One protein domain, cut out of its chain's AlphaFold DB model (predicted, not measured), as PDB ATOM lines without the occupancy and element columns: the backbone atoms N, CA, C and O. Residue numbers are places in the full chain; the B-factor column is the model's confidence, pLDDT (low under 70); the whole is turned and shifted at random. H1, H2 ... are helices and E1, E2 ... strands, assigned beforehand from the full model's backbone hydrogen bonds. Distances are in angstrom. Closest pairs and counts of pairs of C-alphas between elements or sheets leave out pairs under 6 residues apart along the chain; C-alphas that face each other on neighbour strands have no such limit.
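Overview. This is residues 195 to 392 of the 419 residues of a protein of Blumeria graminis f. sp. hordei (strain DH14) (UniProt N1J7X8). Three four-stranded antiparallel sheets stand face to face in a row, like three blades of an incomplete propeller: E5 to E8 in the middle, E1 to E4 over one of its faces, E9 to E12 over the other. The first strands E1, E5 and E9 come closest together, while the last strands E4, E8 and E12 fan apart; residues 388 to 392 stick out as a tail. The printed part has 198 residues, with two named helices and twelve named strands in the order H1, E1 to E11, H2, E12, and each sheet's strands lie in chain order. It is mostly strand, with under half of its residues, 95, in named elements. The whole is compact, with a radius of gyration of the C-alphas of 16.9 A, and elongated, spanning 59 by 37 by 31 A.

Arrangement. Start with E5, residues 255 to 264, E6, 267 to 274, E7, 278 to 283, and E8, 304 to 310, a meander, each strand the antiparallel neighbour of the one before. Within hydrogen-bond range, find N 259 and O 271 at 3.0 A, N 272 and O 280 at 2.8 A, and N 281 and O 307 at 2.9 A. A second meander, E1, 214 to 220, E2, 223 to 229, E3, 234 to 238, and E4, 243 to 247, faces it, their best planes 9 degrees apart; the closest C-alphas of E1 and E5, Gly 218 and Tyr 260, are 5.5 A apart. Its pairs include N 218 and O 225, 2.9 A, N 228 and O 235, 2.9 A, and N 236 and O 245, 2.9 A. The third sheet, E9, 320 to 326, E10, 335 to 342, E11, 346 to 353, and E12, 369 to 375, also faces E5 to E8, at 10 degrees, and completes a stack of sheets, face to face in turn; E9 to E11 form a meander. Look there for N 324 and O 339, 2.9 A, N 338 and O 350, 2.8 A, and N 349 and O 372, 2.9 A. The closest C-alphas of E5 and E9 are Gln 257 and Asp 322, 5.4 A. H1, 196 to 201, only grazes the sheet E1 to E4; 1 of its 2 O i to N i+4 pairs is within range. H2, 354 to 357, too short for such a pair, is on the sheet E5 to E8, over none of its strands.

Along the chain. Find C-alpha 255 at (146.940, 158.477, 132.545), where E5 begins its 25.4 A run. E6 measures 23.1 A, E11 22.4 A. H1 begins at (151.820, 174.057, 121.649); E12 ends at (138.991, 138.654, 140.100).

Size, cuts and confidence. The printed part has no cut. Long links join H1 to E1, E7 to E8 and H2 to E12. Look for pLDDT under 70 at residues 293 to 298, 329 to 333, 359 to 363 and 391 to 392. The two C-alphas farthest apart, Gly 296 and Asn 392, are 64.2 A apart.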
ATOM      1  N   ASP A 195     147.522 175.575 123.213       90.88
ATOM      2  CA  ASP A 195     148.806 176.130 122.799       90.88
ATOM      3  C   ASP A 195     149.890 175.053 122.824       90.88
ATOM      4  O   ASP A 195     149.998 174.265 123.767       90.88
ATOM      5  N   ARG A 196     150.737 175.043 121.791       89.25
ATOM      6  CA  ARG A 196     151.820 174.057 121.649       89.25
ATOM      7  C   ARG A 196     152.755 174.047 122.859       89.25
ATOM      8  O   ARG A 196     153.208 172.982 123.268       89.25
ATOM      9  N   ASP A 197     153.013 175.215 123.433       89.50
ATOM     10  CA  ASP A 197     153.922 175.360 124.567       89.50
ATOM     11  C   ASP A 197     153.294 174.836 125.869       89.50
ATOM     12  O   ASP A 197     154.005 174.322 126.729       89.50
ATOM     13  N   HIS A 198     151.963 174.889 126.001       90.69
ATOM     14  CA  HIS A 198     151.241 174.265 127.113       90.69
ATOM     15  C   HIS A 198     151.198 172.739 126.957       90.69
ATOM     16  O   HIS A 198     151.432 172.018 127.923       90.69
ATOM     17  N   LEU A 199     150.985 172.245 125.732       91.56
ATOM     18  CA  LEU A 199     151.017 170.813 125.410       91.56
ATOM     19  C   LEU A 199     152.386 170.182 125.720       91.56
ATOM     20  O   LEU A 199     152.460 169.136 126.367       91.56
ATOM     21  N   ALA A 200     153.479 170.855 125.350       90.31
ATOM     22  CA  ALA A 200     154.833 170.384 125.648       90.31
ATOM     23  C   ALA A 200     155.080 170.201 127.160       90.31
ATOM     24  O   ALA A 200     155.793 169.286 127.572       90.31
ATOM     25  N   GLN A 201     154.458 171.033 128.003       89.75
ATOM     26  CA  GLN A 201     154.603 170.958 129.461       89.75
ATOM     27  C   GLN A 201     153.860 169.782 130.105       89.75
ATOM     28  O   GLN A 201     154.211 169.406 131.220       89.75
ATOM     29  N   VAL A 202     152.879 169.192 129.417       90.44
ATOM     30  CA  VAL A 202     152.150 167.987 129.861       90.44
ATOM     31  C   VAL A 202     152.607 166.715 129.142       90.44
ATOM     32  O   VAL A 202     151.946 165.677 129.208       90.44
ATOM     33  N   GLY A 203     153.771 166.776 128.490       86.50
ATOM     34  CA  GLY A 203     154.421 165.622 127.871       86.50
ATOM     35  C   GLY A 203     153.905 165.265 126.478       86.50
ATOM     36  O   GLY A 203     154.200 164.170 126.005       86.50
ATOM     37  N   GLU A 204     153.165 166.159 125.818       88.69
ATOM     38  CA  GLU A 204     152.783 165.995 124.415       88.69
ATOM     39  C   GLU A 204     153.938 166.475 123.517       88.69
ATOM     40  O   GLU A 204     154.309 167.650 123.486       88.69
ATOM     41  N   GLU A 205     154.556 165.535 122.802       82.50
ATOM     42  CA  GLU A 205     155.732 165.778 121.960       82.50
ATOM     43  C   GLU A 205     155.374 166.481 120.641       82.50
ATOM     44  O   GLU A 205     154.211 166.570 120.247       82.50
ATOM     45  N   ARG A 206     156.380 166.929 119.876       73.19
ATOM     46  CA  ARG A 206     156.173 167.602 118.577       73.19
ATOM     47  C   ARG A 206     155.345 166.774 117.583       73.19
ATOM     48  O   ARG A 206     154.602 167.356 116.794       73.19
ATOM     49  N   HIS A 207     155.483 165.450 117.624       70.38
ATOM     50  CA  HIS A 207     154.778 164.508 116.746       70.38
ATOM     51  C   HIS A 207     153.468 163.980 117.337       70.38
ATOM     52  O   HIS A 207     152.762 163.220 116.677       70.38
ATOM     53  N   SER A 208     153.124 164.380 118.562       78.44
ATOM     54  CA  SER A 208     151.839 164.028 119.151       78.44
ATOM     55  C   SER A 208     150.692 164.748 118.434       78.44
ATOM     56  O   SER A 208     150.816 165.885 117.948       78.44
ATOM     57  N   LEU A 209     149.538 164.081 118.390       77.38
ATOM     58  CA  LEU A 209     148.315 164.670 117.853       77.38
ATOM     59  C   LEU A 209     147.822 165.836 118.720       77.38
ATOM     60  O   LEU A 209     147.064 166.662 118.216       77.38
ATOM     61  N   GLY A 210     148.281 165.953 119.978       84.44
ATOM     62  CA  GLY A 210     147.858 166.993 120.917       84.44
ATOM     63  C   GLY A 210     146.348 166.991 121.156       84.44
ATOM     64  O   GLY A 210     145.771 168.039 121.448       84.44
ATOM     65  N   GLU A 211     145.705 165.840 120.948       90.81
ATOM     66  CA  GLU A 211     144.269 165.679 121.109       90.81
ATOM     67  C   GLU A 211     143.919 165.492 122.583       90.81
ATOM     68  O   GLU A 211     144.574 164.744 123.318       90.81
ATOM     69  N   GLY A 212     142.858 166.168 123.021       94.31
ATOM     70  CA  GLY A 212     142.287 165.910 124.337       94.31
ATOM     71  C   GLY A 212     141.692 164.503 124.363       94.31
ATOM     72  O   GLY A 212     140.923 164.129 123.474       94.31
ATOM     73  N   ARG A 213     142.046 163.715 125.379       95.19
ATOM     74  CA  ARG A 213     141.551 162.341 125.550       95.19
ATOM     75  C   ARG A 213     140.328 162.277 126.443       95.19
ATOM     76  O   ARG A 213     139.423 161.503 126.159       95.19
ATOM     77  N   ARG A 214     140.310 163.081 127.507       96.75
ATOM     78  CA  ARG A 214     139.184 163.192 128.439       96.75
ATOM     79  C   ARG A 214     139.007 164.617 128.926       96.75
ATOM     80  O   ARG A 214     139.947 165.415 128.877       96.75
ATOM     81  N   VAL A 215     137.807 164.926 129.393       97.88
ATOM     82  CA  VAL A 215     137.479 166.216 130.004       97.88
ATOM     83  C   VAL A 215     136.565 165.992 131.203       97.88
ATOM     84  O   VAL A 215     135.673 165.153 131.142       97.88
ATOM     85  N   VAL A 216     136.780 166.736 132.288       97.69
ATOM     86  CA  VAL A 216     135.889 166.734 133.459       97.69
ATOM     87  C   VAL A 216     135.726 168.140 134.022       97.69
ATOM     88  O   VAL A 216     136.632 168.970 133.908       97.69
ATOM     89  N   TRP A 217     134.578 168.389 134.642       96.94
ATOM     90  CA  TRP A 217     134.318 169.591 135.432       96.94
ATOM     91  C   TRP A 217     134.636 169.337 136.902       96.94
ATOM     92  O   TRP A 217     134.450 168.222 137.389       96.94
ATOM     93  N   GLY A 218     135.092 170.379 137.583       94.62
ATOM     94  CA  GLY A 218     135.326 170.400 139.019       94.62
ATOM     95  C   GLY A 218     135.117 171.796 139.576       94.62
ATOM     96  O   GLY A 218     134.859 172.743 138.833       94.62
ATOM     97  N   ALA A 219     135.252 171.914 140.886       92.62
ATOM     98  CA  ALA A 219     135.193 173.187 141.573       92.62
ATOM     99  C   ALA A 219     136.259 173.243 142.667       92.62
ATOM    100  O   ALA A 219     136.636 172.232 143.261       92.62
ATOM    101  N   THR A 220     136.733 174.455 142.913       89.44
ATOM    102  CA  THR A 220     137.602 174.797 144.041       89.44
ATOM    103  C   THR A 220     136.966 175.955 144.799       89.44
ATOM    104  O   THR A 220     136.044 176.596 144.296       89.44
ATOM    105  N   ASN A 221     137.528 176.328 145.945       85.56
ATOM    106  CA  ASN A 221     137.206 177.591 146.612       85.56
ATOM    107  C   ASN A 221     137.309 178.854 145.718       85.56
ATOM    108  O   ASN A 221     136.736 179.886 146.055       85.56
ATOM    109  N   ALA A 222     138.022 178.796 144.587       84.50
ATOM    110  CA  ALA A 222     138.125 179.886 143.612       84.50
ATOM    111  C   ALA A 222     137.011 179.882 142.542       84.50
ATOM    112  O   ALA A 222     136.987 180.766 141.684       84.50
ATOM    113  N   GLY A 223     136.115 178.893 142.574       90.44
ATOM    114  CA  GLY A 223     135.033 178.690 141.614       90.44
ATOM    115  C   GLY A 223     135.233 177.466 140.721       90.44
ATOM    116  O   GLY A 223     136.134 176.645 140.934       90.44
ATOM    117  N   ASP A 224     134.364 177.369 139.717       93.44
ATOM    118  CA  ASP A 224     134.348 176.271 138.758       93.44
ATOM    119  C   ASP A 224     135.626 176.239 137.911       93.44
ATOM    120  O   ASP A 224     136.206 177.261 137.516       93.44
ATOM    121  N   GLU A 225     136.048 175.031 137.574       95.94
ATOM    122  CA  GLU A 225     137.158 174.768 136.676       95.94
ATOM    123  C   GLU A 225     136.902 173.517 135.842       95.94
ATOM    124  O   GLU A 225     136.025 172.699 136.122       95.94
ATOM    125  N   PHE A 226     137.670 173.360 134.772       97.44
ATOM    126  CA  PHE A 226     137.640 172.143 133.975       97.44
ATOM    127  C   PHE A 226     139.048 171.635 133.719       97.44
ATOM    128  O   PHE A 226     140.003 172.395 133.565       97.44
ATOM    129  N   CYS A 227     139.166 170.319 133.663       97.69
ATOM    130  CA  CYS A 227     140.417 169.622 133.436       97.69
ATOM    131  C   CYS A 227     140.357 168.904 132.090       97.69
ATOM    132  O   CYS A 227     139.404 168.172 131.815       97.69
ATOM    133  N   VAL A 228     141.382 169.100 131.261       97.94
ATOM    134  CA  VAL A 228     141.581 168.378 130.001       97.94
ATOM    135  C   VAL A 228     142.770 167.442 130.159       97.94
ATOM    136  O   VAL A 228     143.863 167.870 130.530       97.94
ATOM    137  N   GLY A 229     142.553 166.164 129.864       97.25
ATOM    138  CA  GLY A 229     143.577 165.135 129.978       97.25
ATOM    139  C   GLY A 229     144.195 164.731 128.652       97.25
ATOM    140  O   GLY A 229     143.498 164.559 127.649       97.25
ATOM    141  N   PHE A 230     145.506 164.529 128.690       95.69
ATOM    142  CA  PHE A 230     146.356 164.084 127.589       95.69
ATOM    143  C   PHE A 230     146.990 162.727 127.934       95.69
ATOM    144  O   PHE A 230     146.500 162.024 128.815       95.69
ATOM    145  N   GLU A 231     148.045 162.296 127.231       93.00
ATOM    146  CA  GLU A 231     148.553 160.922 127.400       93.00
ATOM    147  C   GLU A 231     149.156 160.696 128.784       93.00
ATOM    148  O   GLU A 231     149.016 159.622 129.372       93.00
ATOM    149  N   ARG A 232     149.888 161.701 129.265       92.94
ATOM    150  CA  ARG A 232     150.750 161.612 130.451       92.94
ATOM    151  C   ARG A 232     150.569 162.778 131.415       92.94
ATOM    152  O   ARG A 232     151.186 162.787 132.472       92.94
ATOM    153  N   GLY A 233     149.743 163.756 131.063       95.25
ATOM    154  CA  GLY A 233     149.518 164.938 131.877       95.25
ATOM    155  C   GLY A 233     148.135 165.529 131.670       95.25
ATOM    156  O   GLY A 233     147.417 165.166 130.736       95.25
ATOM    157  N   LEU A 234     147.773 166.438 132.564       97.25
ATOM    158  CA  LEU A 234     146.502 167.148 132.568       97.25
ATOM    159  C   LEU A 234     146.753 168.656 132.594       97.25
ATOM    160  O   LEU A 234     147.702 169.119 133.232       97.25
ATOM    161  N   LEU A 235     145.874 169.414 131.942       97.12
ATOM    162  CA  LEU A 235     145.804 170.870 132.046       97.12
ATOM    163  C   LEU A 235     144.484 171.269 132.698       97.12
ATOM    164  O   LEU A 235     143.414 170.872 132.232       97.12
ATOM    165  N   ILE A 236     144.570 172.076 133.751       97.25
ATOM    166  CA  ILE A 236     143.422 172.592 134.489       97.25
ATOM    167  C   ILE A 236     143.223 174.052 134.092       97.25
ATOM    168  O   ILE A 236     144.163 174.850 134.117       97.25
ATOM    169  N   TYR A 237     141.998 174.403 133.725       96.81
ATOM    170  CA  TYR A 237     141.604 175.724 133.253       96.81
ATOM    171  C   TYR A 237     140.537 176.318 134.165       96.81
ATOM    172  O   TYR A 237     139.584 175.638 134.542       96.81
ATOM    173  N   GLY A 238     140.659 177.610 134.467       94.31
ATOM    174  CA  GLY A 238     139.582 178.353 135.125       94.31
ATOM    175  C   GLY A 238     138.455 178.718 134.152       94.31
ATOM    176  O   GLY A 238     138.575 178.536 132.937       94.31
ATOM    177  N   MET A 239     137.383 179.333 134.662       92.69
ATOM    178  CA  MET A 239     136.251 179.797 133.834       92.69
ATOM    179  C   MET A 239     136.644 180.813 132.757       92.69
ATOM    180  O   MET A 239     136.014 180.897 131.706       92.69
ATOM    181  N   ASN A 240     137.742 181.539 132.963       92.12
ATOM    182  CA  ASN A 240     138.320 182.446 131.972       92.12
ATOM    183  C   ASN A 240     139.046 181.729 130.812       92.12
ATOM    184  O   ASN A 240     139.662 182.397 129.982       92.12
ATOM    185  N   SER A 241     139.005 180.391 130.756       91.88
ATOM    186  CA  SER A 241     139.671 179.554 129.749       91.88
ATOM    187  C   SER A 241     141.197 179.708 129.694       91.88
ATOM    188  O   SER A 241     141.816 179.374 128.684       91.88
ATOM    189  N   LYS A 242     141.827 180.187 130.776       92.31
ATOM    190  CA  LYS A 242     143.289 180.243 130.913       92.31
ATOM    191  C   LYS A 242     143.794 179.062 131.748       92.31
ATOM    192  O   LYS A 242     143.136 178.707 132.732       92.31
ATOM    193  N   PRO A 243     144.939 178.455 131.382       93.06
ATOM    194  CA  PRO A 243     145.523 177.377 132.168       93.06
ATOM    195  C   PRO A 243     145.939 177.915 133.541       93.06
ATOM    196  O   PRO A 243     146.683 178.890 133.632       93.06
ATOM    197  N   ARG A 244     145.434 177.287 134.602       94.25
ATOM    198  CA  ARG A 244     145.743 177.617 136.000       94.25
ATOM    199  C   ARG A 244     146.907 176.790 136.516       94.25
ATOM    200  O   ARG A 244     147.837 177.333 137.101       94.25
ATOM    201  N   CYS A 245     146.842 175.481 136.301       95.75
ATOM    202  CA  CYS A 245     147.886 174.558 136.707       95.75
ATOM    203  C   CYS A 245     147.917 173.318 135.808       95.75
ATOM    204  O   CYS A 245     147.033 173.100 134.971       95.75
ATOM    205  N   LYS A 246     148.962 172.511 135.977       95.94
ATOM    206  CA  LYS A 246     149.148 171.226 135.308       95.94
ATOM    207  C   LYS A 246     149.308 170.105 136.328       95.94
ATOM    208  O   LYS A 246     149.848 170.307 137.415       95.94
ATOM    209  N   VAL A 247     148.911 168.906 135.927       95.81
ATOM    210  CA  VAL A 247     149.274 167.662 136.610       95.81
ATOM    211  C   VAL A 247     150.177 166.874 135.681       95.81
ATOM    212  O   VAL A 247     149.808 166.582 134.544       95.81
ATOM    213  N   PHE A 248     151.361 166.522 136.164       92.75
ATOM    214  CA  PHE A 248     152.301 165.682 135.439       92.75
ATOM    215  C   PHE A 248     152.953 164.722 136.437       92.75
ATOM    216  O   PHE A 248     153.874 165.130 137.141       92.75
ATOM    217  N   PRO A 249     152.431 163.489 136.584       92.00
ATOM    218  CA  PRO A 249     152.889 162.591 137.632       92.00
ATOM    219  C   PRO A 249     154.366 162.239 137.540       92.00
ATOM    220  O   PRO A 249     154.908 161.998 136.457       92.00
ATOM    221  N   GLU A 250     154.975 162.104 138.712       88.38
ATOM    222  CA  GLU A 250     156.326 161.595 138.886       88.38
ATOM    223  C   GLU A 250     156.269 160.322 139.753       88.38
ATOM    224  O   GLU A 250     155.585 160.303 140.779       88.38
ATOM    225  N   PRO A 251     156.891 159.199 139.342       90.19
ATOM    226  CA  PRO A 251     157.512 158.935 138.039       90.19
ATOM    227  C   PRO A 251     156.534 159.041 136.856       90.19
ATOM    228  O   PRO A 251     155.330 158.828 137.020       90.19
ATOM    229  N   ARG A 252     157.066 159.338 135.661       90.88
ATOM    230  CA  ARG A 252     156.270 159.524 134.436       90.88
ATOM    231  C   ARG A 252     155.519 158.250 134.068       90.88
ATOM    232  O   ARG A 252     156.115 157.186 133.920       90.88
ATOM    233  N   THR A 253     154.220 158.387 133.839       93.88
ATOM    234  CA  THR A 253     153.309 157.272 133.565       93.88
ATOM    235  C   THR A 253     152.151 157.747 132.689       93.88
ATOM    236  O   THR A 253     151.896 158.950 132.598       93.88
ATOM    237  N   LYS A 254     151.470 156.827 131.994       94.75
ATOM    238  CA  LYS A 254     150.272 157.189 131.221       94.75
ATOM    239  C   LYS A 254     149.075 157.326 132.151       94.75
ATOM    240  O   LYS A 254     148.957 156.569 133.114       94.75
ATOM    241  N   LEU A 255     148.188 158.251 131.823       96.31
ATOM    242  CA  LEU A 255     146.940 158.477 132.545       96.31
ATOM    243  C   LEU A 255     145.801 157.697 131.879       96.31
ATOM    244  O   LEU A 255     145.787 157.563 130.652       96.31
ATOM    245  N   HIS A 256     144.850 157.188 132.668       96.25
ATOM    246  CA  HIS A 256     143.660 156.500 132.134       96.25
ATOM    247  C   HIS A 256     142.372 157.233 132.481       96.25
ATOM    248  O   HIS A 256     141.689 157.694 131.570       96.25
ATOM    249  N   GLN A 257     142.051 157.362 133.770       96.75
ATOM    250  CA  GLN A 257     140.848 158.030 134.262       96.75
ATOM    251  C   GLN A 257     141.207 159.181 135.195       96.75
ATOM    252  O   GLN A 257     142.213 159.125 135.894       96.75
ATOM    253  N   PHE A 258     140.372 160.214 135.229       97.56
ATOM    254  CA  PHE A 258     140.423 161.232 136.272       97.56
ATOM    255  C   PHE A 258     139.032 161.786 136.556       97.56
ATOM    256  O   PHE A 258     138.171 161.806 135.679       97.56
ATOM    257  N   SER A 259     138.808 162.212 137.792       96.00
ATOM    258  CA  SER A 259     137.556 162.824 138.238       96.00
ATOM    259  C   SER A 259     137.812 163.727 139.440       96.00
ATOM    260  O   SER A 259     138.799 163.550 140.156       96.00
ATOM    261  N   TYR A 260     136.933 164.706 139.649       94.81
ATOM    262  CA  TYR A 260     136.937 165.492 140.875       94.81
ATOM    263  C   TYR A 260     136.169 164.747 141.968       94.81
ATOM    264  O   TYR A 260     135.058 164.265 141.751       94.81
ATOM    265  N   VAL A 261     136.788 164.646 143.138       90.81
ATOM    266  CA  VAL A 261     136.284 163.941 144.315       90.81
ATOM    267  C   VAL A 261     136.038 164.982 145.398       90.81
ATOM    268  O   VAL A 261     136.970 165.655 145.827       90.81
ATOM    269  N   GLN A 262     134.790 165.141 145.828       86.50
ATOM    270  CA  GLN A 262     134.415 166.105 146.863       86.50
ATOM    271  C   GLN A 262     134.941 165.659 148.228       86.50
ATOM    272  O   GLN A 262     134.576 164.589 148.685       86.50
ATOM    273  N   VAL A 263     135.783 166.443 148.899       79.75
ATOM    274  CA  VAL A 263     136.425 166.010 150.157       79.75
ATOM    275  C   VAL A 263     135.815 166.693 151.374       79.75
ATOM    276  O   VAL A 263     135.492 166.023 152.354       79.75
ATOM    277  N   LYS A 264     135.628 168.016 151.335       73.12
ATOM    278  CA  LYS A 264     135.103 168.781 152.474       73.12
ATOM    279  C   LYS A 264     134.321 169.997 151.991       73.12
ATOM    280  O   LYS A 264     134.891 170.873 151.355       73.12
ATOM    281  N   GLY A 265     133.041 170.090 152.358       75.25
ATOM    282  CA  GLY A 265     132.183 171.176 151.875       75.25
ATOM    283  C   GLY A 265     132.184 171.203 150.347       75.25
ATOM    284  O   GLY A 265     131.968 170.160 149.733       75.25
ATOM    285  N   ASP A 266     132.502 172.352 149.759       71.31
ATOM    286  CA  ASP A 266     132.573 172.529 148.303       71.31
ATOM    287  C   ASP A 266     133.972 172.264 147.711       71.31
ATOM    288  O   ASP A 266     134.147 172.317 146.494       71.31
ATOM    289  N   ASP A 267     134.975 171.943 148.540       79.12
ATOM    290  CA  ASP A 267     136.324 171.651 148.054       79.12
ATOM    291  C   ASP A 267     136.410 170.241 147.451       79.12
ATOM    292  O   ASP A 267     136.079 169.229 148.088       79.12
ATOM    293  N   MET A 268     136.924 170.178 146.221       91.56
ATOM    294  CA  MET A 268     137.168 168.941 145.486       91.56
ATOM    295  C   MET A 268     138.662 168.721 145.236       91.56
ATOM    296  O   MET A 268     139.419 169.661 145.004       91.56
ATOM    297  N   LEU A 269     139.077 167.457 145.229       93.75
ATOM    298  CA  LEU A 269     140.408 167.029 144.803       93.75
ATOM    299  C   LEU A 269     140.346 166.366 143.434       93.75
ATOM    300  O   LEU A 269     139.405 165.633 143.131       93.75
ATOM    301  N   LEU A 270     141.382 166.563 142.628       96.88
ATOM    302  CA  LEU A 270     141.522 165.896 141.340       96.88
ATOM    303  C   LEU A 270     142.182 164.527 141.539       96.88
ATOM    304  O   LEU A 270     143.378 164.440 141.819       96.88
ATOM    305  N   ALA A 271     141.406 163.457 141.383       97.25
ATOM    306  CA  ALA A 271     141.893 162.082 141.424       97.25
ATOM    307  C   ALA A 271     142.263 161.598 140.015       97.25
ATOM    308  O   ALA A 271     141.513 161.833 139.068       97.25
ATOM    309  N   VAL A 272     143.395 160.905 139.863       98.00
ATOM    310  CA  VAL A 272     143.946 160.485 138.561       98.00
ATOM    311  C   VAL A 272     144.489 159.062 138.633       98.00
ATOM    312  O   VAL A 272     145.370 158.789 139.443       98.00
ATOM    313  N   SER A 273     144.029 158.162 137.764       97.44
ATOM    314  CA  SER A 273     144.548 156.796 137.657       97.44
ATOM    315  C   SER A 273     145.637 156.651 136.602       97.44
ATOM    316  O   SER A 273     145.618 157.307 135.554       97.44
ATOM    317  N   THR A 274     146.580 155.749 136.866       97.00
ATOM    318  CA  THR A 274     147.802 155.619 136.076       97.00
ATOM    319  C   THR A 274     148.056 154.201 135.553       97.00
ATOM    320  O   THR A 274     147.471 153.205 135.986       97.00
ATOM    321  N   GLU A 275     148.957 154.106 134.572       96.00
ATOM    322  CA  GLU A 275     149.422 152.847 133.976       96.00
ATOM    323  C   GLU A 275     150.201 151.964 134.963       96.00
ATOM    324  O   GLU A 275     150.212 150.751 134.807       96.00
ATOM    325  N   ASP A 276     150.823 152.551 135.982       94.19
ATOM    326  CA  ASP A 276     151.674 151.876 136.970       94.19
ATOM    327  C   ASP A 276     150.953 151.573 138.294       94.19
ATOM    328  O   ASP A 276     151.595 151.396 139.329       94.19
ATOM    329  N   GLY A 277     149.621 151.524 138.262       94.50
ATOM    330  CA  GLY A 277     148.807 151.013 139.365       94.50
ATOM    331  C   GLY A 277     148.456 152.011 140.459       94.50
ATOM    332  O   GLY A 277     147.954 151.602 141.506       94.50
ATOM    333  N   ARG A 278     148.703 153.306 140.239       95.19
ATOM    334  CA  ARG A 278     148.419 154.369 141.208       95.19
ATOM    335  C   ARG A 278     147.096 155.066 140.903       95.19
ATOM    336  O   ARG A 278     146.696 155.211 139.748       95.19
ATOM    337  N   VAL A 279     146.460 155.556 141.958       96.88
ATOM    338  CA  VAL A 279     145.473 156.634 141.916       96.88
ATOM    339  C   VAL A 279     146.037 157.787 142.740       96.88
ATOM    340  O   VAL A 279     146.320 157.635 143.925       96.88
ATOM    341  N   LEU A 280     146.275 158.920 142.093       96.44
ATOM    342  CA  LEU A 280     146.936 160.096 142.654       96.44
ATOM    343  C   LEU A 280     145.902 161.183 142.935       96.44
ATOM    344  O   LEU A 280     145.049 161.429 142.086       96.44
ATOM    345  N   PHE A 281     145.998 161.844 144.085       95.75
ATOM    346  CA  PHE A 281     145.073 162.899 144.503       95.75
ATOM    347  C   PHE A 281     145.798 164.237 144.561       95.75
ATOM    348  O   PHE A 281     146.711 164.426 145.367       95.75
ATOM    349  N   TYR A 282     145.376 165.163 143.708       95.50
ATOM    350  CA  TYR A 282     145.959 166.489 143.578       95.50
ATOM    351  C   TYR A 282     145.023 167.564 144.120       95.50
ATOM    352  O   TYR A 282     143.819 167.536 143.857       95.50
ATOM    353  N   SER A 283     145.594 168.550 144.806       94.00
ATOM    354  CA  SER A 283     144.920 169.820 145.057       94.00
ATOM    355  C   SER A 283     145.191 170.800 143.922       94.00
ATOM    356  O   SER A 283     146.342 171.043 143.548       94.00
ATOM    357  N   THR A 284     144.118 171.391 143.404       94.69
ATOM    358  CA  THR A 284     144.135 172.437 142.371       94.69
ATOM    359  C   THR A 284     143.817 173.826 142.940       94.69
ATOM    360  O   THR A 284     143.679 174.800 142.190       94.69
ATOM    361  N   ARG A 285     143.723 173.958 144.273       92.56
ATOM    362  CA  ARG A 285     143.472 175.246 144.935       92.56
ATOM    363  C   ARG A 285     144.612 176.226 144.645       92.56
ATOM    364  O   ARG A 285     145.770 175.812 144.656       92.56
ATOM    365  N   PRO A 286     144.324 177.532 144.460       91.38
ATOM    366  CA  PRO A 286     145.356 178.526 144.161       91.38
ATOM    367  C   PRO A 286     146.516 178.536 145.164       91.38
ATOM    368  O   PRO A 286     147.661 178.683 144.759       91.38
ATOM    369  N   ALA A 287     146.212 178.361 146.455       90.75
ATOM    370  CA  ALA A 287     147.197 178.401 147.535       90.75
ATOM    371  C   ALA A 287     148.151 177.193 147.555       90.75
ATOM    372  O   ALA A 287     149.238 177.293 148.110       90.75
ATOM    373  N   ASP A 288     147.762 176.072 146.941       90.88
ATOM    374  CA  ASP A 288     148.583 174.860 146.888       90.88
ATOM    375  C   ASP A 288     149.457 174.781 145.635       90.88
ATOM    376  O   ASP A 288     150.261 173.859 145.506       90.88
ATOM    377  N   LEU A 289     149.275 175.687 144.672       92.94
ATOM    378  CA  LEU A 289     149.972 175.587 143.398       92.94
ATOM    379  C   LEU A 289     151.473 175.787 143.595       92.94
ATOM    380  O   LEU A 289     151.929 176.790 144.138       92.94
ATOM    381  N   GLN A 290     152.244 174.826 143.102       91.00
ATOM    382  CA  GLN A 290     153.694 174.849 143.165       91.00
ATOM    383  C   GLN A 290     154.226 175.499 141.893       91.00
ATOM    384  O   GLN A 290     154.019 174.997 140.782       91.00
ATOM    385  N   GLU A 291     154.910 176.628 142.035       86.94
ATOM    386  CA  GLU A 291     155.556 177.265 140.896       86.94
ATOM    387  C   GLU A 291     156.620 176.336 140.310       86.94
ATOM    388  O   GLU A 291     157.458 175.782 141.019       86.94
ATOM    389  N   SER A 292     156.591 176.162 138.990       73.12
ATOM    390  CA  SER A 292     157.648 175.451 138.284       73.12
ATOM    391  C   SER A 292     158.382 176.414 137.364       73.12
ATOM    392  O   SER A 292     157.801 176.967 136.426       73.12
ATOM    393  N   THR A 293     159.674 176.588 137.607       64.56
ATOM    394  CA  THR A 293     160.586 177.280 136.700       64.56
ATOM    395  C   THR A 293     161.384 176.231 135.929       64.56
ATOM    396  O   THR A 293     161.968 175.313 136.498       64.56
ATOM    397  N   LYS A 294     161.374 176.328 134.597       60.59
ATOM    398  CA  LYS A 294     162.318 175.609 133.733       60.59
ATOM    399  C   LYS A 294     163.001 176.640 132.851       60.59
ATOM    400  O   LYS A 294     162.322 177.435 132.204       60.59
ATOM    401  N   ASP A 295     164.330 176.649 132.873       50.53
ATOM    402  CA  ASP A 295     165.172 177.476 131.999       50.53
ATOM    403  C   ASP A 295     164.845 178.984 132.034       50.53
ATOM    404  O   ASP A 295     164.817 179.657 131.004       50.53
ATOM    405  N   GLY A 296     164.539 179.530 133.218       53.50
ATOM    406  CA  GLY A 296     164.293 180.968 133.411       53.50
ATOM    407  C   GLY A 296     162.986 181.507 132.808       53.50
ATOM    408  O   GLY A 296     162.737 182.708 132.888       53.50
ATOM    409  N   LYS A 297     162.130 180.647 132.237       58.47
ATOM    410  CA  LYS A 297     160.774 181.008 131.794       58.47
ATOM    411  C   LYS A 297     159.743 180.521 132.809       58.47
ATOM    412  O   LYS A 297     159.810 179.379 133.271       58.47
ATOM    413  N   SER A 298     158.772 181.376 133.137       59.94
ATOM    414  CA  SER A 298     157.614 180.962 133.926       59.94
ATOM    415  C   SER A 298     156.828 179.917 133.134       59.94
ATOM    416  O   SER A 298     156.427 180.134 131.989       59.94
ATOM    417  N   THR A 299     156.671 178.735 133.723       85.31
ATOM    418  CA  THR A 299     155.848 177.663 133.157       85.31
ATOM    419  C   THR A 299     154.528 177.591 133.919       85.31
ATOM    420  O   THR A 299     154.379 178.219 134.966       85.31
ATOM    421  N   ILE A 300     153.549 176.849 133.401       91.62
ATOM    422  CA  ILE A 300     152.278 176.648 134.102       91.62
ATOM    423  C   ILE A 300     152.580 175.997 135.466       91.62
ATOM    424  O   ILE A 300     153.288 174.979 135.467       91.62
ATOM    425  N   PRO A 301     152.067 176.537 136.590       94.75
ATOM    426  CA  PRO A 301     152.253 175.960 137.921       94.75
ATOM    427  C   PRO A 301     151.805 174.499 137.998       94.75
ATOM    428  O   PRO A 301     150.908 174.077 137.268       94.75
ATOM    429  N   SER A 302     152.401 173.721 138.892       94.56
ATOM    430  CA  SER A 302     152.035 172.321 139.116       94.56
ATOM    431  C   SER A 302     151.050 172.203 140.278       94.56
ATOM    432  O   SER A 302     151.183 172.891 141.288       94.56
ATOM    433  N   ALA A 303     150.048 171.339 140.139       95.12
ATOM    434  CA  ALA A 303     149.140 171.009 141.233       95.12
ATOM    435  C   ALA A 303     149.877 170.204 142.322       95.12
ATOM    436  O   ALA A 303     150.700 169.340 142.003       95.12
ATOM    437  N   LYS A 304     149.561 170.450 143.599       93.44
ATOM    438  CA  LYS A 304     150.180 169.750 144.736       93.44
ATOM    439  C   LYS A 304     149.626 168.338 144.847       93.44
ATOM    440  O   LYS A 304     148.418 168.155 144.991       93.44
ATOM    441  N   LEU A 305     150.503 167.339 144.808       94.06
ATOM    442  CA  LEU A 305     150.135 165.961 145.113       94.06
ATOM    443  C   LEU A 305     149.954 165.818 146.630       94.06
ATOM    444  O   LEU A 305     150.907 166.022 147.377       94.06
ATOM    445  N   LEU A 306     148.746 165.473 147.074       92.50
ATOM    446  CA  LEU A 306     148.429 165.288 148.494       92.50
ATOM    447  C   LEU A 306     148.578 163.830 148.924       92.50
ATOM    448  O   LEU A 306     149.136 163.532 149.975       92.50
ATOM    449  N   ALA A 307     148.075 162.913 148.102       93.12
ATOM    450  CA  ALA A 307     147.978 161.512 148.471       93.12
ATOM    451  C   ALA A 307     148.104 160.583 147.263       93.12
ATOM    452  O   ALA A 307     147.843 160.961 146.117       93.12
ATOM    453  N   GLN A 308     148.466 159.337 147.547       94.56
ATOM    454  CA  GLN A 308     148.547 158.244 146.594       94.56
ATOM    455  C   GLN A 308     147.820 157.018 147.149       94.56
ATOM    456  O   GLN A 308     147.983 156.644 148.302       94.56
ATOM    457  N   LEU A 309     147.048 156.356 146.300       94.75
ATOM    458  CA  LEU A 309     146.445 155.052 146.539       94.75
ATOM    459  C   LEU A 309     147.043 154.059 145.536       94.75
ATOM    460  O   LEU A 309     147.207 154.383 144.360       94.75
ATOM    461  N   GLY A 310     147.351 152.841 145.969       93.50
ATOM    462  CA  GLY A 310     147.927 151.815 145.094       93.50
ATOM    463  C   GLY A 310     149.404 152.040 144.738       93.50
ATOM    464  O   GLY A 310     150.145 152.708 145.462       93.50
ATOM    465  N   GLY A 311     149.833 151.456 143.621       91.19
ATOM    466  CA  GLY A 311     151.205 151.485 143.121       91.19
ATOM    467  C   GLY A 311     152.129 150.427 143.724       91.19
ATOM    468  O   GLY A 311     151.754 149.626 144.581       91.19
ATOM    469  N   LYS A 312     153.397 150.475 143.300       88.25
ATOM    470  CA  LYS A 312     154.455 149.552 143.752       88.25
ATOM    471  C   LYS A 312     154.658 149.535 145.271       88.25
ATOM    472  O   LYS A 312     155.113 148.529 145.795       88.25
ATOM    473  N   ALA A 313     154.306 150.617 145.970       85.38
ATOM    474  CA  ALA A 313     154.401 150.709 147.429       85.38
ATOM    475  C   ALA A 313     153.518 149.683 148.165       85.38
ATOM    476  O   ALA A 313     153.810 149.335 149.303       85.38
ATOM    477  N   VAL A 314     152.458 149.195 147.515       87.00
ATOM    478  CA  VAL A 314     151.544 148.167 148.039       87.00
ATOM    479  C   VAL A 314     151.475 146.946 147.114       87.00
ATOM    480  O   VAL A 314     150.452 146.275 147.049       87.00
ATOM    481  N   ASP A 315     152.553 146.694 146.365       87.19
ATOM    482  CA  ASP A 315     152.687 145.587 145.405       87.19
ATOM    483  C   ASP A 315     151.607 145.554 144.302       87.19
ATOM    484  O   ASP A 315     151.215 144.513 143.779       87.19
ATOM    485  N   LEU A 316     151.121 146.734 143.905       87.69
ATOM    486  CA  LEU A 316     150.179 146.889 142.801       87.69
ATOM    487  C   LEU A 316     150.861 147.554 141.613       87.69
ATOM    488  O   LEU A 316     150.985 148.775 141.539       87.69
ATOM    489  N   SER A 317     151.306 146.733 140.667       85.38
ATOM    490  CA  SER A 317     151.956 147.185 139.430       85.38
ATOM    491  C   SER A 317     151.032 147.175 138.206       85.38
ATOM    492  O   SER A 317     151.395 147.703 137.154       85.38
ATOM    493  N   GLY A 318     149.838 146.587 138.331       88.69
ATOM    494  CA  GLY A 318     148.849 146.508 137.261       88.69
ATOM    495  C   GLY A 318     148.184 147.855 136.983       88.69
ATOM    496  O   GLY A 318     147.824 148.585 137.899       88.69
ATOM    497  N   ARG A 319     147.973 148.179 135.706       94.44
ATOM    498  CA  ARG A 319     147.315 149.422 135.279       94.44
ATOM    499  C   ARG A 319     145.904 149.556 135.847       94.44
ATOM    500  O   ARG A 319     145.080 148.670 135.622       94.44
ATOM    501  N   VAL A 320     145.588 150.726 136.404       96.88
ATOM    502  CA  VAL A 320     144.218 151.101 136.786       96.88
ATOM    503  C   VAL A 320     143.539 151.795 135.603       96.88
ATOM    504  O   VAL A 320     143.799 152.965 135.311       96.88
ATOM    505  N   LYS A 321     142.682 151.054 134.890       95.94
ATOM    506  CA  LYS A 321     141.965 151.536 133.697       95.94
ATOM    507  C   LYS A 321     140.861 152.525 134.020       95.94
ATOM    508  O   LYS A 321     140.640 153.459 133.251       95.94
ATOM    509  N   ASP A 322     140.180 152.299 135.130       97.12
ATOM    510  CA  ASP A 322     139.053 153.108 135.555       97.12
ATOM    511  C   ASP A 322     138.918 153.051 137.076       97.12
ATOM    512  O   ASP A 322     139.415 152.120 137.719       97.12
ATOM    513  N   PHE A 323     138.261 154.047 137.656       97.31
ATOM    514  CA  PHE A 323     137.918 154.048 139.071       97.31
ATOM    515  C   PHE A 323     136.649 154.856 139.321       97.31
ATOM    516  O   PHE A 323     136.338 155.790 138.584       97.31
ATOM    517  N   VAL A 324     135.937 154.510 140.391       96.12
ATOM    518  CA  VAL A 324     134.745 155.228 140.847       96.12
ATOM    519  C   VAL A 324     134.861 155.478 142.345       96.12
ATOM    520  O   VAL A 324     135.171 154.562 143.107       96.12
ATOM    521  N   CYS A 325     134.604 156.715 142.767       93.19
ATOM    522  CA  CYS A 325     134.501 157.091 144.173       93.19
ATOM    523  C   CYS A 325     133.028 157.077 144.592       93.19
ATOM    524  O   CYS A 325     132.201 157.769 144.003       93.19
ATOM    525  N   LEU A 326     132.710 156.288 145.612       91.12
ATOM    526  CA  LEU A 326     131.384 156.151 146.194       91.12
ATOM    527  C   LEU A 326     131.380 156.709 147.612       91.12
ATOM    528  O   LEU A 326     132.301 156.478 148.400       91.12
ATOM    529  N   TRP A 327     130.302 157.405 147.941       86.69
ATOM    530  CA  TRP A 327     130.069 157.958 149.264       86.69
ATOM    531  C   TRP A 327     128.962 157.150 149.935       86.69
ATOM    532  O   TRP A 327     127.877 157.026 149.361       86.69
ATOM    533  N   PRO A 328     129.215 156.567 151.118       78.94
ATOM    534  CA  PRO A 328     128.152 155.975 151.918       78.94
ATOM    535  C   PRO A 328     127.069 157.022 152.200       78.94
ATOM    536  O   PRO A 328     127.399 158.185 152.441       78.94
ATOM    537  N   GLU A 329     125.795 156.619 152.189       66.31
ATOM    538  CA  GLU A 329     124.652 157.502 152.457       66.31
ATOM    539  C   GLU A 329     124.650 157.989 153.917       66.31
ATOM    540  O   GLU A 329     123.940 157.491 154.788       66.31
ATOM    541  N   HIS A 330     125.464 159.001 154.197       60.94
ATOM    542  CA  HIS A 330     125.479 159.738 155.449       60.94
ATOM    543  C   HIS A 330     125.597 161.229 155.140       60.94
ATOM    544  O   HIS A 330     126.342 161.627 154.252       60.94
ATOM    545  N   LYS A 331     124.889 162.073 155.905       55.47
ATOM    546  CA  LYS A 331     124.874 163.542 155.727       55.47
ATOM    547  C   LYS A 331     126.272 164.185 155.780       55.47
ATOM    548  O   LYS A 331     126.453 165.305 155.319       55.47
ATOM    549  N   SER A 332     127.254 163.488 156.348       62.84
ATOM    550  CA  SER A 332     128.673 163.839 156.296       62.84
ATOM    551  C   SER A 332     129.485 162.544 156.382       62.84
ATOM    552  O   SER A 332     129.728 162.052 157.491       62.84
ATOM    553  N   PRO A 333     129.832 161.915 155.248       69.81
ATOM    554  CA  PRO A 333     130.626 160.695 155.274       69.81
ATOM    555  C   PRO A 333     131.987 161.000 155.912       69.81
ATOM    556  O   PRO A 333     132.527 162.083 155.730       69.81
ATOM    557  N   ARG A 334     132.539 160.074 156.702       83.56
ATOM    558  CA  ARG A 334     133.914 160.194 157.241       83.56
ATOM    559  C   ARG A 334     134.957 159.567 156.320       83.56
ATOM    560  O   ARG A 334     136.146 159.832 156.455       83.56
ATOM    561  N   PHE A 335     134.496 158.749 155.381       88.06
ATOM    562  CA  PHE A 335     135.304 158.009 154.431       88.06
ATOM    563  C   PHE A 335     134.582 157.921 153.087       88.06
ATOM    564  O   PHE A 335     133.353 158.010 153.030       88.06
ATOM    565  N   CYS A 336     135.340 157.686 152.025       90.50
ATOM    566  CA  CYS A 336     134.816 157.249 150.739       90.50
ATOM    567  C   CYS A 336     135.283 155.827 150.428       90.50
ATOM    568  O   CYS A 336     136.295 155.346 150.949       90.50
ATOM    569  N   VAL A 337     134.523 155.149 149.575       92.62
ATOM    570  CA  VAL A 337     134.910 153.867 148.993       92.62
ATOM    571  C   VAL A 337     135.369 154.121 147.569       92.62
ATOM    572  O   VAL A 337     134.618 154.657 146.760       92.62
ATOM    573  N   ILE A 338     136.596 153.738 147.244       95.12
ATOM    574  CA  ILE A 338     137.130 153.840 145.887       95.12
ATOM    575  C   ILE A 338     137.171 152.439 145.299       95.12
ATOM    576  O   ILE A 338     137.805 151.540 145.846       95.12
ATOM    577  N   VAL A 339     136.485 152.252 144.178       96.31
ATOM    578  CA  VAL A 339     136.522 151.013 143.405       96.31
ATOM    579  C   VAL A 339     137.467 151.236 142.238       96.31
ATOM    580  O   VAL A 339     137.218 152.110 141.414       96.31
ATOM    581  N   THR A 340     138.552 150.470 142.161       97.12
ATOM    582  CA  THR A 340     139.522 150.551 141.058       97.12
ATOM    583  C   THR A 340     139.420 149.318 140.174       97.12
ATOM    584  O   THR A 340     139.417 148.198 140.690       97.12
ATOM    585  N   ALA A 341     139.403 149.520 138.860       96.75
ATOM    586  CA  ALA A 341     139.403 148.462 137.859       96.75
ATOM    587  C   ALA A 341     140.772 148.326 137.192       96.75
ATOM    588  O   ALA A 341     141.238 149.235 136.493       96.75
ATOM    589  N   GLY A 342     141.410 147.179 137.405       95.12
ATOM    590  CA  GLY A 342     142.699 146.852 136.819       95.12
ATOM    591  C   GLY A 342     142.584 146.198 135.439       95.12
ATOM    592  O   GLY A 342     141.639 145.469 135.144       95.12
ATOM    593  N   SER A 343     143.572 146.424 134.566       93.19
ATOM    594  CA  SER A 343     143.640 145.710 133.277       93.19
ATOM    595  C   SER A 343     144.007 144.225 133.407       93.19
ATOM    596  O   SER A 343     143.978 143.510 132.410       93.19
ATOM    597  N   ASP A 344     144.402 143.800 134.605       91.81
ATOM    598  CA  ASP A 344     144.628 142.413 135.026       91.81
ATOM    599  C   ASP A 344     143.318 141.646 135.277       91.81
ATOM    600  O   ASP A 344     143.346 140.427 135.386       91.81
ATOM    601  N   GLY A 345     142.175 142.340 135.313       92.56
ATOM    602  CA  GLY A 345     140.878 141.740 135.624       92.56
ATOM    603  C   GLY A 345     140.489 141.827 137.096       92.56
ATOM    604  O   GLY A 345     139.397 141.376 137.454       92.56
ATOM    605  N   ALA A 346     141.318 142.472 137.918       94.38
ATOM    606  CA  ALA A 346     141.066 142.661 139.334       94.38
ATOM    607  C   ALA A 346     140.262 143.946 139.597       94.38
ATOM    608  O   ALA A 346     140.688 145.064 139.280       94.38
ATOM    609  N   LEU A 347     139.110 143.793 140.247       95.25
ATOM    610  CA  LEU A 347     138.367 144.872 140.893       95.25
ATOM    611  C   LEU A 347     138.803 144.962 142.350       95.25
ATOM    612  O   LEU A 347     138.686 143.995 143.097       95.25
ATOM    613  N   ARG A 348     139.291 146.124 142.776       95.12
ATOM    614  CA  ARG A 348     139.762 146.337 144.153       95.12
ATOM    615  C   ARG A 348     138.919 147.404 144.830       95.12
ATOM    616  O   ARG A 348     138.672 148.458 144.241       95.12
ATOM    617  N   LEU A 349     138.472 147.112 146.047       95.38
ATOM    618  CA  LEU A 349     137.679 148.016 146.875       95.38
ATOM    619  C   LEU A 349     138.556 148.591 147.974       95.38
ATOM    620  O   LEU A 349     139.123 147.849 148.772       95.38
ATOM    621  N   TRP A 350     138.619 149.911 148.036       94.62
ATOM    622  CA  TRP A 350     139.437 150.651 148.983       94.62
ATOM    623  C   TRP A 350     138.559 151.528 149.854       94.62
ATOM    624  O   TRP A 350     137.654 152.183 149.346       94.62
ATOM    625  N   GLN A 351     138.857 151.600 151.144       93.31
ATOM    626  CA  GLN A 351     138.277 152.591 152.041       93.31
ATOM    627  C   GLN A 351     139.307 153.676 152.327       93.31
ATOM    628  O   GLN A 351     140.372 153.365 152.856       93.31
ATOM    629  N   VAL A 352     138.990 154.930 152.019       92.31
ATOM    630  CA  VAL A 352     139.870 156.086 152.259       92.31
ATOM    631  C   VAL A 352     139.194 157.031 153.240       92.31
ATOM    632  O   VAL A 352     138.039 157.405 153.029       92.31
ATOM    633  N   GLN A 353     139.879 157.412 154.318       90.62
ATOM    634  CA  GLN A 353     139.325 158.377 155.266       90.62
ATOM    635  C   GLN A 353     139.464 159.786 154.694       90.62
ATOM    636  O   GLN A 353     140.492 160.130 154.119       90.62
ATOM    637  N   ILE A 354     138.459 160.639 154.889       87.38
ATOM    638  CA  ILE A 354     138.528 162.037 154.434       87.38
ATOM    639  C   ILE A 354     139.673 162.781 155.135       87.38
ATOM    640  O   ILE A 354     140.327 163.629 154.534       87.38
ATOM    641  N   SER A 355     139.953 162.429 156.393       85.75
ATOM    642  CA  SER A 355     141.085 162.967 157.152       85.75
ATOM    643  C   SER A 355     142.443 162.633 156.539       85.75
ATOM    644  O   SER A 355     143.403 163.336 156.823       85.75
ATOM    645  N   ASP A 356     142.546 161.599 155.699       86.25
ATOM    646  CA  ASP A 356     143.814 161.236 155.057       86.25
ATOM    647  C   ASP A 356     144.257 162.274 154.011       86.25
ATOM    648  O   ASP A 356     145.412 162.264 153.592       86.25
ATOM    649  N   PHE A 357     143.359 163.180 153.608       84.12
ATOM    650  CA  PHE A 357     143.637 164.263 152.665       84.12
ATOM    651  C   PHE A 357     144.059 165.586 153.334       84.12
ATOM    652  O   PHE A 357     144.181 166.597 152.642       84.12
ATOM    653  N   SER A 358     144.249 165.623 154.660       74.50
ATOM    654  CA  SER A 358     144.693 166.832 155.370       74.50
ATOM    655  C   SER A 358     146.124 167.243 154.999       74.50
ATOM    656  O   SER A 358     146.977 166.394 154.761       74.50
ATOM    657  N   GLU A 359     146.397 168.548 155.018       63.31
ATOM    658  CA  GLU A 359     147.615 169.176 154.477       63.31
ATOM    659  C   GLU A 359     148.892 169.025 155.322       63.31
ATOM    660  O   GLU A 359     149.954 169.456 154.875       63.31
ATOM    661  N   ASP A 360     148.813 168.418 156.508       58.22
ATOM    662  CA  ASP A 360     149.872 168.476 157.530       58.22
ATOM    663  C   ASP A 360     151.075 167.538 157.288       58.22
ATOM    664  O   ASP A 360     151.966 167.452 158.135       58.22
ATOM    665  N   SER A 361     151.137 166.811 156.166       55.78
ATOM    666  CA  SER A 361     152.241 165.883 155.881       55.78
ATOM    667  C   SER A 361     153.209 166.391 154.812       55.78
ATOM    668  O   SER A 361     152.802 166.795 153.721       55.78
ATOM    669  N   ASP A 362     154.505 166.280 155.107       56.12
ATOM    670  CA  ASP A 362     155.605 166.581 154.190       56.12
ATOM    671  C   ASP A 362     155.763 165.453 153.150       56.12
ATOM    672  O   ASP A 362     156.521 164.498 153.325       56.12
ATOM    673  N   GLY A 363     154.952 165.513 152.088       65.88
ATOM    674  CA  GLY A 363     155.015 164.611 150.934       65.88
ATOM    675  C   GLY A 363     153.761 163.757 150.690       65.88
ATOM    676  O   GLY A 363     152.845 163.719 151.516       65.88
ATOM    677  N   PRO A 364     153.694 163.070 149.531       76.56
ATOM    678  CA  PRO A 364     152.528 162.292 149.135       76.56
ATOM    679  C   PRO A 364     152.393 161.030 149.990       76.56
ATOM    680  O   PRO A 364     153.191 160.095 149.890       76.56
ATOM    681  N   ARG A 365     151.355 160.988 150.824       87.50
ATOM    682  CA  ARG A 365     151.084 159.854 151.710       87.50
ATOM    683  C   ARG A 365     150.389 158.718 150.959       87.50
ATOM    684  O   ARG A 365     149.481 158.960 150.165       87.50
ATOM    685  N   GLN A 366     150.763 157.471 151.257       92.50
ATOM    686  CA  GLN A 366     149.959 156.314 150.865       92.50
ATOM    687  C   GLN A 366     148.677 156.286 151.709       92.50
ATOM    688  O   GLN A 366     148.743 156.181 152.936       92.50
ATOM    689  N   VAL A 367     147.523 156.383 151.058       93.19
ATOM    690  CA  VAL A 367     146.203 156.415 151.698       93.19
ATOM    691  C   VAL A 367     145.375 155.207 151.298       93.19
ATOM    692  O   VAL A 367     145.654 154.541 150.302       93.19
ATOM    693  N   GLY A 368     144.319 154.963 152.068       92.06
ATOM    694  CA  GLY A 368     143.353 153.914 151.795       92.06
ATOM    695  C   GLY A 368     143.736 152.541 152.334       92.06
ATOM    696  O   GLY A 368     144.891 152.126 152.323       92.06
ATOM    697  N   THR A 369     142.725 151.811 152.792       92.88
ATOM    698  CA  THR A 369     142.827 150.409 153.206       92.88
ATOM    699  C   THR A 369     142.140 149.536 152.167       92.88
ATOM    700  O   THR A 369     140.983 149.789 151.826       92.88
ATOM    701  N   LEU A 370     142.835 148.515 151.656       93.62
ATOM    702  CA  LEU A 370     142.235 147.524 150.764       93.62
ATOM    703  C   LEU A 370     141.233 146.684 151.562       93.62
ATOM    704  O   LEU A 370     141.617 145.973 152.487       93.62
ATOM    705  N   LEU A 371     139.957 146.772 151.201       93.38
ATOM    706  CA  LEU A 371     138.890 145.992 151.819       93.38
ATOM    707  C   LEU A 371     138.761 144.603 151.180       93.38
ATOM    708  O   LEU A 371     138.468 143.626 151.861       93.38
ATOM    709  N   GLY A 372     138.972 144.510 149.866       92.94
ATOM    710  CA  GLY A 372     138.893 143.244 149.148       92.94
ATOM    711  C   GLY A 372     139.181 143.373 147.657       92.94
ATOM    712  O   GLY A 372     139.075 144.459 147.078       92.94
ATOM    713  N   THR A 373     139.513 142.236 147.048       94.12
ATOM    714  CA  THR A 373     139.770 142.094 145.612       94.12
ATOM    715  C   THR A 373     138.827 141.050 145.028       94.12
ATOM    716  O   THR A 373     138.653 139.979 145.608       94.12
ATOM    717  N   TYR A 374     138.244 141.361 143.876       93.19
ATOM    718  CA  TYR A 374     137.415 140.467 143.085       93.19
ATOM    719  C   TYR A 374     138.037 140.263 141.705       93.19
ATOM    720  O   TYR A 374     138.246 141.227 140.970       93.19
ATOM    721  N   GLU A 375     138.327 139.014 141.353       92.88
ATOM    722  CA  GLU A 375     138.991 138.654 140.100       92.88
ATOM    723  C   GLU A 375     137.963 138.215 139.057       92.88
ATOM    724  O   GLU A 375     137.275 137.211 139.226       92.88
ATOM    725  N   THR A 376     137.869 138.957 137.954       87.12
ATOM    726  CA  THR A 376     136.856 138.728 136.906       87.12
ATOM    727  C   THR A 376     137.310 137.770 135.799       87.12
ATOM    728  O   THR A 376     136.550 137.493 134.873       87.12
ATOM    729  N   SER A 377     138.552 137.265 135.853       84.19
ATOM    730  CA  SER A 377     139.240 136.461 134.815       84.19
ATOM    731  C   SER A 377     139.388 137.116 133.428       84.19
ATOM    732  O   SER A 377     140.066 136.570 132.559       84.19
ATOM    733  N   GLN A 378     138.795 138.293 133.218       86.94
ATOM    734  CA  GLN A 378     138.758 139.020 131.953       86.94
ATOM    735  C   GLN A 378     139.361 140.410 132.118       86.94
ATOM    736  O   GLN A 378     139.273 141.037 133.170       86.94
ATOM    737  N   ARG A 379     139.950 140.941 131.046       90.50
ATOM    738  CA  ARG A 379     140.525 142.288 131.065       90.50
ATOM    739  C   ARG A 379     139.432 143.347 131.192       90.50
ATOM    740  O   ARG A 379     138.614 143.501 130.288       90.50
ATOM    741  N   ILE A 380     139.496 144.159 132.245       93.50
ATOM    742  CA  ILE A 380     138.559 145.268 132.440       93.50
ATOM    743  C   ILE A 380     139.027 146.499 131.652       93.50
ATOM    744  O   ILE A 380     140.207 146.867 131.662       93.50
ATOM    745  N   THR A 381     138.096 147.141 130.946       92.56
ATOM    746  CA  THR A 381     138.336 148.347 130.130       92.56
ATOM    747  C   THR A 381     137.670 149.598 130.692       92.56
ATOM    748  O   THR A 381     138.180 150.696 130.476       92.56
ATOM    749  N   CYS A 382     136.556 149.431 131.397       94.12
ATOM    750  CA  CYS A 382     135.724 150.489 131.955       94.12
ATOM    751  C   CYS A 382     135.007 149.979 133.212       94.12
ATOM    752  O   CYS A 382     134.854 148.770 133.401       94.12
ATOM    753  N   LEU A 383     134.588 150.903 134.072       96.25
ATOM    754  CA  LEU A 383     133.917 150.616 135.334       96.25
ATOM    755  C   LEU A 383     132.778 151.612 135.548       96.25
ATOM    756  O   LEU A 383     132.941 152.813 135.361       96.25
ATOM    757  N   ALA A 384     131.641 151.118 136.023       95.25
ATOM    758  CA  ALA A 384     130.622 151.944 136.650       95.25
ATOM    759  C   ALA A 384     130.206 151.290 137.966       95.25
ATOM    760  O   ALA A 384     130.157 150.064 138.070       95.25
ATOM    761  N   ALA A 385     129.927 152.106 138.975       94.06
ATOM    762  CA  ALA A 385     129.515 151.633 140.286       94.06
ATOM    763  C   ALA A 385     128.503 152.605 140.894       94.06
ATOM    764  O   ALA A 385     128.525 153.799 140.596       94.06
ATOM    765  N   PHE A 386     127.624 152.086 141.745       91.56
ATOM    766  CA  PHE A 386     126.668 152.866 142.520       91.56
ATOM    767  C   PHE A 386     126.470 152.209 143.891       91.56
ATOM    768  O   PHE A 386     126.679 151.002 144.042       91.56
ATOM    769  N   SER A 387     126.079 152.999 144.889       88.38
ATOM    770  CA  SER A 387     125.729 152.491 146.216       88.38
ATOM    771  C   SER A 387     124.354 151.829 146.160       88.38
ATOM    772  O   SER A 387     123.375 152.466 145.779       88.38
ATOM    773  N   MET A 388     124.281 150.547 146.519       85.38
ATOM    774  CA  MET A 388     123.002 149.850 146.639       85.38
ATOM    775  C   MET A 388     122.286 150.274 147.921       85.38
ATOM    776  O   MET A 388     122.917 150.502 148.952       85.38
ATOM    777  N   LEU A 389     120.962 150.326 147.856       80.75
ATOM    778  CA  LEU A 389     120.102 150.578 148.998       80.75
ATOM    779  C   LEU A 389     119.881 149.301 149.811       80.75
ATOM    780  O   LEU A 389     119.823 148.200 149.241       80.75
ATOM    781  N   PRO A 390     119.699 149.429 151.138       71.38
ATOM    782  CA  PRO A 390     119.313 148.299 151.963       71.38
ATOM    783  C   PRO A 390     117.984 147.709 151.477       71.38
ATOM    784  O   PRO A 390     117.146 148.379 150.868       71.38
ATOM    785  N   TYR A 391     117.803 146.414 151.717       66.94
ATOM    786  CA  TYR A 391     116.539 145.748 151.433       66.94
ATOM    787  C   TYR A 391     115.480 146.193 152.452       66.94
ATOM    788  O   TYR A 391     115.692 146.059 153.655       66.94
ATOM    789  N   ASN A 392     114.333 146.688 151.977       61.19
ATOM    790  CA  ASN A 392     113.277 147.245 152.833       61.19
ATOM    791  C   ASN A 392     112.208 146.224 153.271       61.19
ATOM    792  O   ASN A 392     111.165 146.616 153.783       61.19
TER     793      ASN A 392